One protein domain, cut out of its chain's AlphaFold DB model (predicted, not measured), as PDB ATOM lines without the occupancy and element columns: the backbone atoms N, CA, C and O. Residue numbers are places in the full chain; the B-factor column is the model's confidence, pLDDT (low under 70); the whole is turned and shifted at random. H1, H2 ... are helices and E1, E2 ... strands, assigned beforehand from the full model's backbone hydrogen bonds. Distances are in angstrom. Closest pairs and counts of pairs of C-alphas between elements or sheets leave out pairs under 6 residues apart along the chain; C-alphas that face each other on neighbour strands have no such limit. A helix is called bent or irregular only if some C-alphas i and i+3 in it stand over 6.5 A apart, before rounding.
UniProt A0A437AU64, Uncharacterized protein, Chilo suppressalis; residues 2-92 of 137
ATOM      1  N   GLU A   2      -8.107  38.964 -63.984       45.38
ATOM      2  CA  GLU A   2      -8.320  40.323 -63.474       45.38
ATOM      3  C   GLU A   2      -9.596  40.364 -62.626       45.38
ATOM      4  O   GLU A   2     -10.576  39.704 -62.973       45.38
ATOM      5  N   ILE A   3      -9.579  41.106 -61.514       40.47
ATOM      6  CA  ILE A   3     -10.676  41.156 -60.529       40.47
ATOM      7  C   ILE A   3     -12.030  41.432 -61.194       40.47
ATOM      8  O   ILE A   3     -13.013  40.781 -60.854       40.47
ATOM      9  N   HIS A   4     -12.074  42.300 -62.205       40.44
ATOM     10  CA  HIS A   4     -13.306  42.607 -62.932       40.44
ATOM     11  C   HIS A   4     -13.928  41.364 -63.606       40.44
ATOM     12  O   HIS A   4     -15.129  41.146 -63.497       40.44
ATOM     13  N   LYS A   5     -13.112  40.460 -64.168       44.88
ATOM     14  CA  LYS A   5     -13.585  39.189 -64.756       44.88
ATOM     15  C   LYS A   5     -14.057  38.187 -63.701       44.88
ATOM     16  O   LYS A   5     -14.822  37.281 -64.015       44.88
ATOM     17  N   TYR A   6     -13.578  38.307 -62.461       48.09
ATOM     18  CA  TYR A   6     -14.071  37.511 -61.335       48.09
ATOM     19  C   TYR A   6     -15.444  38.006 -60.877       48.09
ATOM     20  O   TYR A   6     -16.351  37.188 -60.746       48.09
ATOM     21  N   MET A   7     -15.615  39.327 -60.730       43.31
ATOM     22  CA  MET A   7     -16.906  39.958 -60.410       43.31
ATOM     23  C   MET A   7     -17.980  39.593 -61.439       43.31
ATOM     24  O   MET A   7     -19.143  39.388 -61.092       43.31
ATOM     25  N   ASP A   8     -17.568  39.383 -62.691       50.59
ATOM     26  CA  ASP A   8     -18.469  38.990 -63.761       50.59
ATOM     27  C   ASP A   8     -19.165  37.629 -63.575       50.59
ATOM     28  O   ASP A   8     -20.251  37.412 -64.123       50.59
ATOM     29  N   ASN A   9     -18.565  36.724 -62.799       49.44
ATOM     30  CA  ASN A   9     -19.053  35.358 -62.604       49.44
ATOM     31  C   ASN A   9     -20.015  35.205 -61.415       49.44
ATOM     32  O   ASN A   9     -20.522  34.106 -61.190       49.44
ATOM     33  N   PHE A  10     -20.285  36.275 -60.659       52.47
ATOM     34  CA  PHE A  10     -21.199  36.251 -59.512       52.47
ATOM     35  C   PHE A  10     -22.417  37.141 -59.794       52.47
ATOM     36  O   PHE A  10     -22.353  38.350 -59.584       52.47
ATOM     37  N   PRO A  11     -23.555  36.562 -60.227       42.75
ATOM     38  CA  PRO A  11     -24.758  37.311 -60.613       42.75
ATOM     39  C   PRO A  11     -25.272  38.260 -59.530       42.75
ATOM     40  O   PRO A  11     -25.822  39.311 -59.833       42.75
ATOM     41  N   ALA A  12     -25.049  37.916 -58.263       42.62
ATOM     42  CA  ALA A  12     -25.466  38.731 -57.134       42.62
ATOM     43  C   ALA A  12     -24.709  40.074 -57.025       42.62
ATOM     44  O   ALA A  12     -25.219  41.005 -56.416       42.62
ATOM     45  N   LEU A  13     -23.525  40.200 -57.641       40.12
ATOM     46  CA  LEU A  13     -22.790  41.468 -57.763       40.12
ATOM     47  C   LEU A  13     -23.244  42.304 -58.976       40.12
ATOM     48  O   LEU A  13     -22.796  43.433 -59.129       40.12
ATOM     49  N   LYS A  14     -24.106  41.753 -59.846       38.41
ATOM     50  CA  LYS A  14     -24.581  42.377 -61.096       38.41
ATOM     51  C   LYS A  14     -26.014  42.895 -61.042       38.41
ATOM     52  O   LYS A  14     -26.499  43.435 -62.036       38.41
ATOM     53  N   CYS A  15     -26.720  42.712 -59.930       40.97
ATOM     54  CA  CYS A  15     -27.968  43.433 -59.721       40.97
ATOM     55  C   CYS A  15     -27.646  44.936 -59.686       40.97
ATOM     56  O   CYS A  15     -26.625  45.324 -59.124       40.97
ATOM     57  N   SER A  16     -28.513  45.787 -60.242       39.28
ATOM     58  CA  SER A  16     -28.440  47.248 -60.040       39.28
ATOM     59  C   SER A  16     -28.346  47.620 -58.549       39.28
ATOM     60  O   SER A  16     -27.753  48.637 -58.198       39.28
ATOM     61  N   ASP A  17     -28.847  46.715 -57.701       42.88
ATOM     62  CA  ASP A  17     -28.862  46.737 -56.239       42.88
ATOM     63  C   ASP A  17     -27.921  45.673 -55.629       42.88
ATOM     64  O   ASP A  17     -28.213  45.079 -54.593       42.88
ATOM     65  N   GLY A  18     -26.812  45.347 -56.301       39.81
ATOM     66  CA  GLY A  18     -25.847  44.334 -55.867       39.81
ATOM     67  C   GLY A  18     -25.316  44.625 -54.464       39.81
ATOM     68  O   GLY A  18     -24.440  45.462 -54.293       39.81
ATOM     69  N   TYR A  19     -25.869  43.947 -53.455       48.09
ATOM     70  CA  TYR A  19     -25.494  44.028 -52.035       48.09
ATOM     71  C   TYR A  19     -25.424  45.438 -51.418       48.09
ATOM     72  O   TYR A  19     -24.899  45.586 -50.312       48.09
ATOM     73  N   ARG A  20     -25.958  46.469 -52.084       53.06
ATOM     74  CA  ARG A  20     -26.094  47.803 -51.501       53.06
ATOM     75  C   ARG A  20     -27.237  47.753 -50.511       53.06
ATOM     76  O   ARG A  20     -28.395  47.761 -50.898       53.06
ATOM     77  N   LEU A  21     -26.897  47.670 -49.236       60.38
ATOM     78  CA  LEU A  21     -27.874  47.885 -48.187       60.38
ATOM     79  C   LEU A  21     -27.815  49.352 -47.818       60.38
ATOM     80  O   LEU A  21     -26.760  49.849 -47.438       60.38
ATOM     81  N   SER A  22     -28.941  50.044 -47.900       66.25
ATOM     82  CA  SER A  22     -29.170  51.215 -47.067       66.25
ATOM     83  C   SER A  22     -29.198  50.788 -45.596       66.25
ATOM     84  O   SER A  22     -29.489  49.633 -45.269       66.25
ATOM     85  N   ALA A  23     -28.958  51.722 -44.674       67.81
ATOM     86  CA  ALA A  23     -29.059  51.437 -43.240       67.81
ATOM     87  C   ALA A  23     -30.431  50.838 -42.845       67.81
ATOM     88  O   ALA A  23     -30.512  50.027 -41.923       67.81
ATOM     89  N   ALA A  24     -31.501  51.180 -43.575       71.25
ATOM     90  CA  ALA A  24     -32.844  50.643 -43.359       71.25
ATOM     91  C   ALA A  24     -32.988  49.166 -43.776       71.25
ATOM     92  O   ALA A  24     -33.777  48.430 -43.182       71.25
ATOM     93  N   GLU A  25     -32.219  48.710 -44.765       79.69
ATOM     94  CA  GLU A  25     -32.304  47.342 -45.288       79.69
ATOM     95  C   GLU A  25     -31.487  46.347 -44.466       79.69
ATOM     96  O   GLU A  25     -31.829  45.168 -44.430       79.69
ATOM     97  N   VAL A  26     -30.469  46.810 -43.731       82.69
ATOM     98  CA  VAL A  26     -29.603  45.959 -42.893       82.69
ATOM     99  C   VAL A  26     -30.414  45.060 -41.954       82.69
ATOM    100  O   VAL A  26     -30.182  43.850 -41.888       82.69
ATOM    101  N   LEU A  27     -31.401  45.624 -41.252       83.25
ATOM    102  CA  LEU A  27     -32.238  44.856 -40.326       83.25
ATOM    103  C   LEU A  27     -33.153  43.866 -41.058       83.25
ATOM    104  O   LEU A  27     -33.299  42.732 -40.603       83.25
ATOM    105  N   LEU A  28     -33.727  44.256 -42.199       83.62
ATOM    106  CA  LEU A  28     -34.583  43.378 -43.001       83.62
ATOM    107  C   LEU A  28     -33.789  42.199 -43.572       83.62
ATOM    108  O   LEU A  28     -34.234  41.054 -43.501       83.62
ATOM    109  N   THR A  29     -32.581  42.453 -44.071       84.62
ATOM    110  CA  THR A  29     -31.685  41.408 -44.573       84.62
ATOM    111  C   THR A  29     -31.226  40.474 -43.458       84.62
ATOM    112  O   THR A  29     -31.184  39.262 -43.662       84.62
ATOM    113  N   ASN A  30     -30.927  40.992 -42.264       85.44
ATOM    114  CA  ASN A  30     -30.632  40.163 -41.091       85.44
ATOM    115  C   ASN A  30     -31.810  39.243 -40.732       85.44
ATOM    116  O   ASN A  30     -31.619  38.043 -40.545       85.44
ATOM    117  N   LEU A  31     -33.036  39.775 -40.692       87.06
ATOM    118  CA  LEU A  31     -34.238  38.978 -40.424       87.06
ATOM    119  C   LEU A  31     -34.439  37.885 -41.478       87.06
ATOM    120  O   LEU A  31     -34.594  36.717 -41.127       87.06
ATOM    121  N   HIS A  32     -34.329  38.237 -42.759       86.75
ATOM    122  CA  HIS A  32     -34.424  37.272 -43.850       86.75
ATOM    123  C   HIS A  32     -33.354  36.172 -43.743       86.75
ATOM    124  O   HIS A  32     -33.636  34.986 -43.921       86.75
ATOM    125  N   ASN A  33     -32.118  36.537 -43.391       85.50
ATOM    126  CA  ASN A  33     -31.043  35.574 -43.165       85.50
ATOM    127  C   ASN A  33     -31.334  34.655 -41.973       85.50
ATOM    128  O   ASN A  33     -31.121  33.447 -42.084       85.50
ATOM    129  N   LYS A  34     -31.853  35.191 -40.861       88.25
ATOM    130  CA  LYS A  34     -32.274  34.395 -39.698       88.25
ATOM    131  C   LYS A  34     -33.325  33.363 -40.080       88.25
ATOM    132  O   LYS A  34     -33.148  32.189 -39.766       88.25
ATOM    133  N   GLU A  35     -34.364  33.770 -40.805       90.19
ATOM    134  CA  GLU A  35     -35.420  32.867 -41.269       90.19
ATOM    135  C   GLU A  35     -34.873  31.777 -42.197       90.19
ATOM    136  O   GLU A  35     -35.119  30.592 -41.971       90.19
ATOM    137  N   ASN A  36     -34.064  32.151 -43.193       86.88
ATOM    138  CA  ASN A  36     -33.469  31.203 -44.137       86.88
ATOM    139  C   ASN A  36     -32.574  30.159 -43.451       86.88
ATOM    140  O   ASN A  36     -32.602  28.981 -43.810       86.88
ATOM    141  N   TYR A  37     -31.746  30.574 -42.486       87.81
ATOM    142  CA  TYR A  37     -30.879  29.657 -41.742       87.81
ATOM    143  C   TYR A  37     -31.689  28.767 -40.795       87.81
ATOM    144  O   TYR A  37     -31.451  27.557 -40.754       87.81
ATOM    145  N   PHE A  38     -32.693  29.335 -40.121       90.94
ATOM    146  CA  PHE A  38     -33.610  28.600 -39.252       90.94
ATOM    147  C   PHE A  38     -34.361  27.501 -40.016       90.94
ATOM    148  O   PHE A  38     -34.329  26.341 -39.606       90.94
ATOM    149  N   GLN A  39     -34.945  27.824 -41.176       93.62
ATOM    150  CA  GLN A  39     -35.652  26.856 -42.026       93.62
ATOM    151  C   GLN A  39     -34.754  25.705 -42.504       93.62
ATOM    152  O   GLN A  39     -35.234  24.607 -42.776       93.62
ATOM    153  N   ARG A  40     -33.440  25.938 -42.595       87.75
ATOM    154  CA  ARG A  40     -32.447  24.942 -43.023       87.75
ATOM    155  C   ARG A  40     -31.800  24.187 -41.860       87.75
ATOM    156  O   ARG A  40     -30.938  23.347 -42.112       87.75
ATOM    157  N   GLY A  41     -32.168  24.491 -40.612       89.44
ATOM    158  CA  GLY A  41     -31.543  23.915 -39.420       89.44
ATOM    159  C   GLY A  41     -30.052  24.247 -39.297       89.44
ATOM    160  O   GLY A  41     -29.286  23.446 -38.763       89.44
ATOM    161  N   LEU A  42     -29.617  25.390 -39.838       85.44
ATOM    162  CA  LEU A  42     -28.223  25.830 -39.812       85.44
ATOM    163  C   LEU A  42     -28.024  26.922 -38.750       85.44
ATOM    164  O   LEU A  42     -28.865  27.814 -38.640       85.44
ATOM    165  N   PRO A  43     -26.907  26.911 -38.001       85.44
ATOM    166  CA  PRO A  43     -26.588  28.003 -37.091       85.44
ATOM    167  C   PRO A  43     -26.233  29.265 -37.885       85.44
ATOM    168  O   PRO A  43     -25.454  29.204 -38.839       85.44
ATOM    169  N   LEU A  44     -26.783  30.409 -37.475       87.25
ATOM    170  CA  LEU A  44     -26.391  31.707 -38.012       87.25
ATOM    171  C   LEU A  44     -25.208  32.252 -37.205       87.25
ATOM    172  O   LEU A  44     -25.318  32.459 -35.998       87.25
ATOM    173  N   GLY A  45     -24.071  32.447 -37.870       88.19
ATOM    174  CA  GLY A  45     -22.896  33.084 -37.272       88.19
ATOM    175  C   GLY A  45     -22.997  34.616 -37.242       88.19
ATOM    176  O   GLY A  45     -24.039  35.179 -37.587       88.19
ATOM    177  N   PRO A  46     -21.903  35.306 -36.876       92.00
ATOM    178  CA  PRO A  46     -21.798  36.755 -37.027       92.00
ATOM    179  C   PRO A  46     -22.123  37.193 -38.459       92.00
ATOM    180  O   PRO A  46     -21.820  36.470 -39.411       92.00
ATOM    181  N   GLN A  47     -22.701  38.382 -38.620       90.44
ATOM    182  CA  GLN A  47     -23.003  38.953 -39.934       90.44
ATOM    183  C   GLN A  47     -22.374  40.331 -40.082       90.44
ATOM    184  O   GLN A  47     -22.541  41.179 -39.210       90.44
ATOM    185  N   LEU A  48     -21.672  40.550 -41.192       90.19
ATOM    186  CA  LEU A  48     -21.088  41.838 -41.541       90.19
ATOM    187  C   LEU A  48     -21.822  42.417 -42.748       90.19
ATOM    188  O   LEU A  48     -21.948  41.757 -43.777       90.19
ATOM    189  N   PHE A  49     -22.254  43.662 -42.614       87.44
ATOM    190  CA  PHE A  49     -22.902  44.437 -43.656       87.44
ATOM    191  C   PHE A  49     -22.104  45.713 -43.897       87.44
ATOM    192  O   PHE A  49     -21.714  46.387 -42.946       87.44
ATOM    193  N   ALA A  50     -21.880  46.046 -45.162       85.56
ATOM    194  CA  ALA A  50     -21.321  47.326 -45.573       85.56
ATOM    195  C   ALA A  50     -22.420  48.125 -46.279       85.56
ATOM    196  O   ALA A  50     -23.094  47.603 -47.166       85.56
ATOM    197  N   VAL A  51     -22.603  49.373 -45.863       84.31
ATOM    198  CA  VAL A  51     -23.550  50.323 -46.447       84.31
ATOM    199  C   VAL A  51     -22.768  51.295 -47.307       84.31
ATOM    200  O   VAL A  51     -21.849  51.967 -46.835       84.31
ATOM    201  N   SER A  52     -23.141  51.364 -48.577       77.19
ATOM    202  CA  SER A  52     -22.438  52.154 -49.577       77.19
ATOM    203  C   SER A  52     -23.451  52.819 -50.510       77.19
ATOM    204  O   SER A  52     -24.225  52.094 -51.144       77.19
ATOM    205  N   PRO A  53     -23.495  54.161 -50.612       71.50
ATOM    206  CA  PRO A  53     -24.301  54.851 -51.618       71.50
ATOM    207  C   PRO A  53     -23.837  54.562 -53.055       71.50
ATOM    208  O   PRO A  53     -24.655  54.594 -53.970       71.50
ATOM    209  N   ASP A  54     -22.554  54.254 -53.262       73.12
ATOM    210  CA  ASP A  54     -21.954  53.971 -54.573       73.12
ATOM    211  C   ASP A  54     -20.917  52.827 -54.493       73.12
ATOM    212  O   ASP A  54     -20.911  52.073 -53.524       73.12
ATOM    213  N   GLU A  55     -20.140  52.567 -55.550       67.44
ATOM    214  CA  GLU A  55     -19.168  51.451 -55.582       67.44
ATOM    215  C   GLU A  55     -17.881  51.741 -54.801       67.44
ATOM    216  O   GLU A  55     -17.211  50.808 -54.356       67.44
ATOM    217  N   ASP A  56     -17.559  53.017 -54.599       71.88
ATOM    218  CA  ASP A  56     -16.251  53.454 -54.117       71.88
ATOM    219  C   ASP A  56     -16.295  53.962 -52.668       71.88
ATOM    220  O   ASP A  56     -15.249  54.125 -52.034       71.88
ATOM    221  N   ASN A  57     -17.490  54.201 -52.120       76.62
ATOM    222  CA  ASN A  57     -17.654  54.904 -50.854       76.62
ATOM    223  C   ASN A  57     -18.449  54.115 -49.807       76.62
ATOM    224  O   ASN A  57     -19.640  54.341 -49.615       76.62
ATOM    225  N   ILE A  58     -17.782  53.242 -49.049       84.00
ATOM    226  CA  ILE A  58     -18.419  52.596 -47.894       84.00
ATOM    227  C   ILE A  58     -18.607  53.630 -46.777       84.00
ATOM    228  O   ILE A  58     -17.641  54.110 -46.186       84.00
ATOM    229  N   THR A  59     -19.864  53.928 -46.465       84.38
ATOM    230  CA  THR A  59     -20.256  54.944 -45.477       84.38
ATOM    231  C   THR A  59     -20.414  54.390 -44.068       84.38
ATOM    232  O   THR A  59     -20.014  55.045 -43.110       84.38
ATOM    233  N   GLU A  60     -20.966  53.184 -43.926       87.00
ATOM    234  CA  GLU A  60     -21.192  52.555 -42.623       87.00
ATOM    235  C   GLU A  60     -20.930  51.054 -42.704       87.00
ATOM    236  O   GLU A  60     -21.100  50.426 -43.750       87.00
ATOM    237  N   CYS A  61     -20.510  50.455 -41.593       90.94
ATOM    238  CA  CYS A  61     -20.360  49.011 -41.483       90.94
ATOM    239  C   CYS A  61     -21.088  48.516 -40.242       90.94
ATOM    240  O   CYS A  61     -20.772  48.916 -39.124       90.94
ATOM    241  N   PHE A  62     -22.031  47.601 -40.434       90.94
ATOM    242  CA  PHE A  62     -22.790  47.001 -39.350       90.94
ATOM    243  C   PHE A  62     -22.337  45.572 -39.113       90.94
ATOM    244  O   PHE A  62     -22.379  44.728 -40.007       90.94
ATOM    245  N   LEU A  63     -21.938  45.294 -37.880       92.25
ATOM    246  CA  LEU A  63     -21.663  43.952 -37.403       92.25
ATOM    247  C   LEU A  63     -22.814  43.514 -36.506       92.25
ATOM    248  O   LEU A  63     -23.094  44.155 -35.494       92.25
ATOM    249  N   ILE A  64     -23.482  42.427 -36.868       91.19
ATOM    250  CA  ILE A  64     -24.571  41.857 -36.081       91.19
ATOM    251  C   ILE A  64     -24.087  40.571 -35.427       91.19
ATOM    252  O   ILE A  64     -23.613  39.647 -36.093       91.19
ATOM    253  N   ILE A  65     -24.221  40.524 -34.105       91.00
ATOM    254  CA  ILE A  65     -23.905  39.365 -33.274       91.00
ATOM    255  C   ILE A  65     -25.190  38.996 -32.540       91.00
ATOM    256  O   ILE A  65     -25.655  39.752 -31.685       91.00
ATOM    257  N   ASN A  66     -25.775  37.848 -32.887       86.69
ATOM    258  CA  ASN A  66     -27.105  37.434 -32.431       86.69
ATOM    259  C   ASN A  66     -28.174  38.501 -32.752       86.69
ATOM    260  O   ASN A  66     -28.585  38.648 -33.906       86.69
ATOM    261  N   ASP A  67     -28.609  39.264 -31.749       86.25
ATOM    262  CA  ASP A  67     -29.628  40.316 -31.861       86.25
ATOM    263  C   ASP A  67     -29.064  41.723 -31.627       86.25
ATOM    264  O   ASP A  67     -29.803  42.703 -31.644       86.25
ATOM    265  N   THR A  68     -27.750  41.845 -31.414       90.88
ATOM    266  CA  THR A  68     -27.093  43.132 -31.180       90.88
ATOM    267  C   THR A  68     -26.386  43.610 -32.439       90.88
ATOM    268  O   THR A  68     -25.580  42.883 -33.021       90.88
ATOM    269  N   MET A  69     -26.677  44.847 -32.837       91.31
ATOM    270  CA  MET A  69     -26.065  45.522 -33.978       91.31
ATOM    271  C   MET A  69     -25.025  46.536 -33.498       91.31
ATOM    272  O   MET A  69     -25.314  47.371 -32.644       91.31
ATOM    273  N   TYR A  70     -23.831  46.476 -34.078       93.12
ATOM    274  CA  TYR A  70     -22.717  47.379 -33.808       93.12
ATOM    275  C   TYR A  70     -22.378  48.152 -35.080       93.12
ATOM    276  O   TYR A  70     -22.136  47.536 -36.115       93.12
ATOM    277  N   ASN A  71     -22.336  49.483 -34.999       93.56
ATOM    278  CA  ASN A  71     -21.825  50.325 -36.081       93.56
ATOM    279  C   ASN A  71     -20.310  50.504 -35.912       93.56
ATOM    280  O   ASN A  71     -19.842  50.840 -34.820       93.56
ATOM    281  N   ILE A  72     -19.549  50.234 -36.967       92.44
ATOM    282  CA  ILE A  72     -18.091  50.277 -36.990       92.44
ATOM    283  C   ILE A  72     -17.652  51.263 -38.073       92.44
ATOM    284  O   ILE A  72     -18.036  51.171 -39.232       92.44
ATOM    285  N   ASP A  73     -16.776  52.177 -37.675       86.69
ATOM    286  CA  ASP A  73     -16.298  53.344 -38.418       86.69
ATOM    287  C   ASP A  73     -15.290  53.041 -39.541       86.69
ATOM    288  O   ASP A  73     -14.831  53.945 -40.234       86.69
ATOM    289  N   SER A  74     -14.903  51.779 -39.723       87.81
ATOM    290  CA  SER A  74     -13.933  51.380 -40.739       87.81
ATOM    291  C   SER A  74     -14.273  50.003 -41.306       87.81
ATOM    292  O   SER A  74     -14.361  49.045 -40.531       87.81
ATOM    293  N   PRO A  75     -14.369  49.853 -42.640       88.19
ATOM    294  CA  PRO A  75     -14.628  48.561 -43.273       88.19
ATOM    295  C   PRO A  75     -13.578  47.503 -42.932       88.19
ATOM    296  O   PRO A  75     -13.914  46.364 -42.613       88.19
ATOM    297  N   LEU A  76     -12.296  47.886 -42.924       90.44
ATOM    298  CA  LEU A  76     -11.205  46.974 -42.576       90.44
ATOM    299  C   LEU A  76     -11.279  46.535 -41.111       90.44
ATOM    300  O   LEU A  76     -11.095  45.356 -40.817       90.44
ATOM    301  N   LYS A  77     -11.593  47.458 -40.198       92.88
ATOM    302  CA  LYS A  77     -11.787  47.148 -38.774       92.88
ATOM    303  C   LYS A  77     -13.008  46.256 -38.557       92.88
ATOM    304  O   LYS A  77     -12.943  45.310 -37.777       92.88
ATOM    305  N   ALA A  78     -14.105  46.531 -39.257       92.81
ATOM    306  CA  ALA A  78     -15.326  45.740 -39.180       92.81
ATOM    307  C   ALA A  78     -15.081  44.305 -39.656       92.81
ATOM    308  O   ALA A  78     -15.477  43.355 -38.980       92.81
ATOM    309  N   PHE A  79     -14.348  44.150 -40.761       93.88
ATOM    310  CA  PHE A  79     -13.935  42.847 -41.265       93.88
ATOM    311  C   PHE A  79     -12.979  42.118 -40.314       93.88
ATOM    312  O   PHE A  79     -13.167  40.931 -40.062       93.88
ATOM    313  N   ASP A  80     -11.981  42.805 -39.753       95.00
ATOM    314  CA  ASP A  80     -11.049  42.222 -38.780       95.00
ATOM    315  C   ASP A  80     -11.782  41.678 -37.542       95.00
ATOM    316  O   ASP A  80     -11.558  40.538 -37.127       95.00
ATOM    317  N   ILE A  81     -12.725  42.451 -36.989       95.19
ATOM    318  CA  ILE A  81     -13.557  42.019 -35.858       95.19
ATOM    319  C   ILE A  81     -14.448  40.842 -36.270       95.19
ATOM    320  O   ILE A  81     -14.453  39.817 -35.590       95.19
ATOM    321  N   PHE A  82     -15.162  40.954 -37.394       94.94
ATOM    322  CA  PHE A  82     -15.997  39.886 -37.951       94.94
ATOM    323  C   PHE A  82     -15.227  38.570 -38.098       94.94
ATOM    324  O   PHE A  82     -15.677  37.528 -37.626       94.94
ATOM    325  N   PHE A  83     -14.039  38.623 -38.699       94.62
ATOM    326  CA  PHE A  83     -13.181  37.464 -38.903       94.62
ATOM    327  C   PHE A  83     -12.761  36.831 -37.567       94.62
ATOM    328  O   PHE A  83     -12.888  35.620 -37.374       94.62
ATOM    329  N   LYS A  84     -12.322  37.650 -36.607       93.75
ATOM    330  CA  LYS A  84     -11.902  37.185 -35.277       93.75
ATOM    331  C   LYS A  84     -13.046  36.589 -34.458       93.75
ATOM    332  O   LYS A  84     -12.791  35.693 -33.653       93.75
ATOM    333  N   LEU A  85     -14.293  37.019 -34.670       94.31
ATOM    334  CA  LEU A  85     -15.449  36.461 -33.962       94.31
ATOM    335  C   LEU A  85     -15.648  34.970 -34.232       94.31
ATOM    336  O   LEU A  85     -16.012  34.253 -33.305       94.31
ATOM    337  N   PHE A  86     -15.362  34.475 -35.437       91.69
ATOM    338  CA  PHE A  86     -15.449  33.034 -35.707       91.69
ATOM    339  C   PHE A  86     -14.516  32.225 -34.808       91.69
ATOM    340  O   PHE A  86     -14.899  31.175 -34.301       91.69
ATOM    341  N   HIS A  87     -13.319  32.748 -34.539       90.75
ATOM    342  CA  HIS A  87     -12.374  32.115 -33.623       90.75
ATOM    343  C   HIS A  87     -12.790  32.288 -32.160       90.75
ATOM    344  O   HIS A  87     -12.752  31.324 -31.400       90.75
ATOM    345  N   ALA A  88     -13.211  33.494 -31.765       91.38
ATOM    346  CA  ALA A  88     -13.605  33.789 -30.387       91.38
ATOM    347  C   ALA A  88     -14.849  32.999 -29.948       91.38
ATOM    348  O   ALA A  88     -14.922  32.538 -28.812       91.38
ATOM    349  N   LEU A  89     -15.808  32.822 -30.859       88.75
ATOM    350  CA  LEU A  89     -17.064  32.108 -30.622       88.75
ATOM    351  C   LEU A  89     -16.995  30.626 -31.023       88.75
ATOM    352  O   LEU A  89     -17.983  29.911 -30.872       88.75
ATOM    353  N   ASN A  90     -15.848  30.161 -31.532       86.81
ATOM    354  CA  ASN A  90     -15.666  28.811 -32.068       86.81
ATOM    355  C   ASN A  90     -16.762  28.427 -33.091       86.81
ATOM    356  O   ASN A  90     -17.301  27.320 -33.072       86.81
ATOM    357  N   CYS A  91     -17.120  29.374 -33.964       85.12
ATOM    358  CA  CYS A  91     -18.102  29.185 -35.026       85.12
ATOM    359  C   CYS A  91     -17.441  28.643 -36.296       85.12
ATOM    360  O   CYS A  91     -16.327  29.030 -36.649       85.12
ATOM    361  N   CYS A  92     -18.171  27.813 -37.041       85.19
ATOM    362  CA  CYS A  92     -17.770  27.441 -38.395       85.19
ATOM    363  C   CYS A  92     -17.905  28.637 -39.346       85.19
ATOM    364  O   CYS A  92     -18.842  29.432 -39.224       85.19
TER     365      CYS A  92
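What this domain is: This is residues 2 to 92 of the 137 residues of an uncharacterized protein of Chilo suppressalis (UniProt A0A437AU64). A small three-stranded antiparallel sheet, E1 to E3, is sandwiched between two helices, H2 over one face and H3 over the other, making three layers. At the start of the printed part a tail, residues 2 to 17 with the short helix H1, sticks out from this body. The printed part has 91 residues, with three named helices and three named strands in the order H1, H2, E1, E2, E3, H3; the sheet's order is E1, E2, E3, and the class is mixed, helices and strands. The whole is compact, with a radius of gyration of the C-alphas of 14.1 A, and spans 34 by 30 by 29 A.

Where its parts are: Find C-alpha 3 at (-10.676, 41.156, -60.529), where H1 begins; it covers residues 3 to 7. Residues 8 to 22 hold no named element. Look next at C-alpha 23, at (-29.059, 51.437, -43.240); from there H2 runs through residues 23 to 39, 25.5 A long. H2 is irregular, but only just: C-alphas 24 and 27 are 6.6 A apart. Then come E1, residues 47 to 51, 13.1 A; E2, residues 60 to 65, 16.4 A; and E3, residues 68 to 72, 12.9 A. H3, residues 75 to 88, runs 19.6 A and ends at C-alpha 88, at (-13.605, 33.789, -30.387).

How they stand to each other: Begin with the sheet, a meander, each strand the antiparallel neighbour of the one before. In the hairpin of E1 and E2, at 164 degrees between directions, find N 49 and O 62 within hydrogen-bond range at 2.8 A. In the hairpin of E2 and E3, at 149 degrees, N 70 and O 63 are 2.8 A apart. H2 is on the sheet at a height of 10.1 A, over E1 and E2; on the local plane it stands at 30.2 degrees to E2, only just slantwise to the strands. Its closest C-alphas to E1 are those of Ala 23 and Val 51, 6.5 A. H3 is on the opposite face at a height of 9.5 A, over E2, and runs along the strands at 3 degrees to E2 on the local plane. The closest C-alphas of E2 and H3 are those of Cys 61 and Pro 75, 6.0 A. H2 and H3 are apart, and H1 is not on the sheet. The O i to N i+4 pair of H1 is within hydrogen-bond range, as are 11 of 13 in H2 and 8 of 10 in H3.

The domain as a whole: The two C-alphas farthest apart are those of Glu 2 and Asp 67, 38.1 A. The printed part has no cut, and the link from H1 to H2 is long, with 15 residues. Look at the B-factor column for low confidence: residues 2 to 23 and residue 55 are under 70, and the mean pLDDT of the printed part is 77.6.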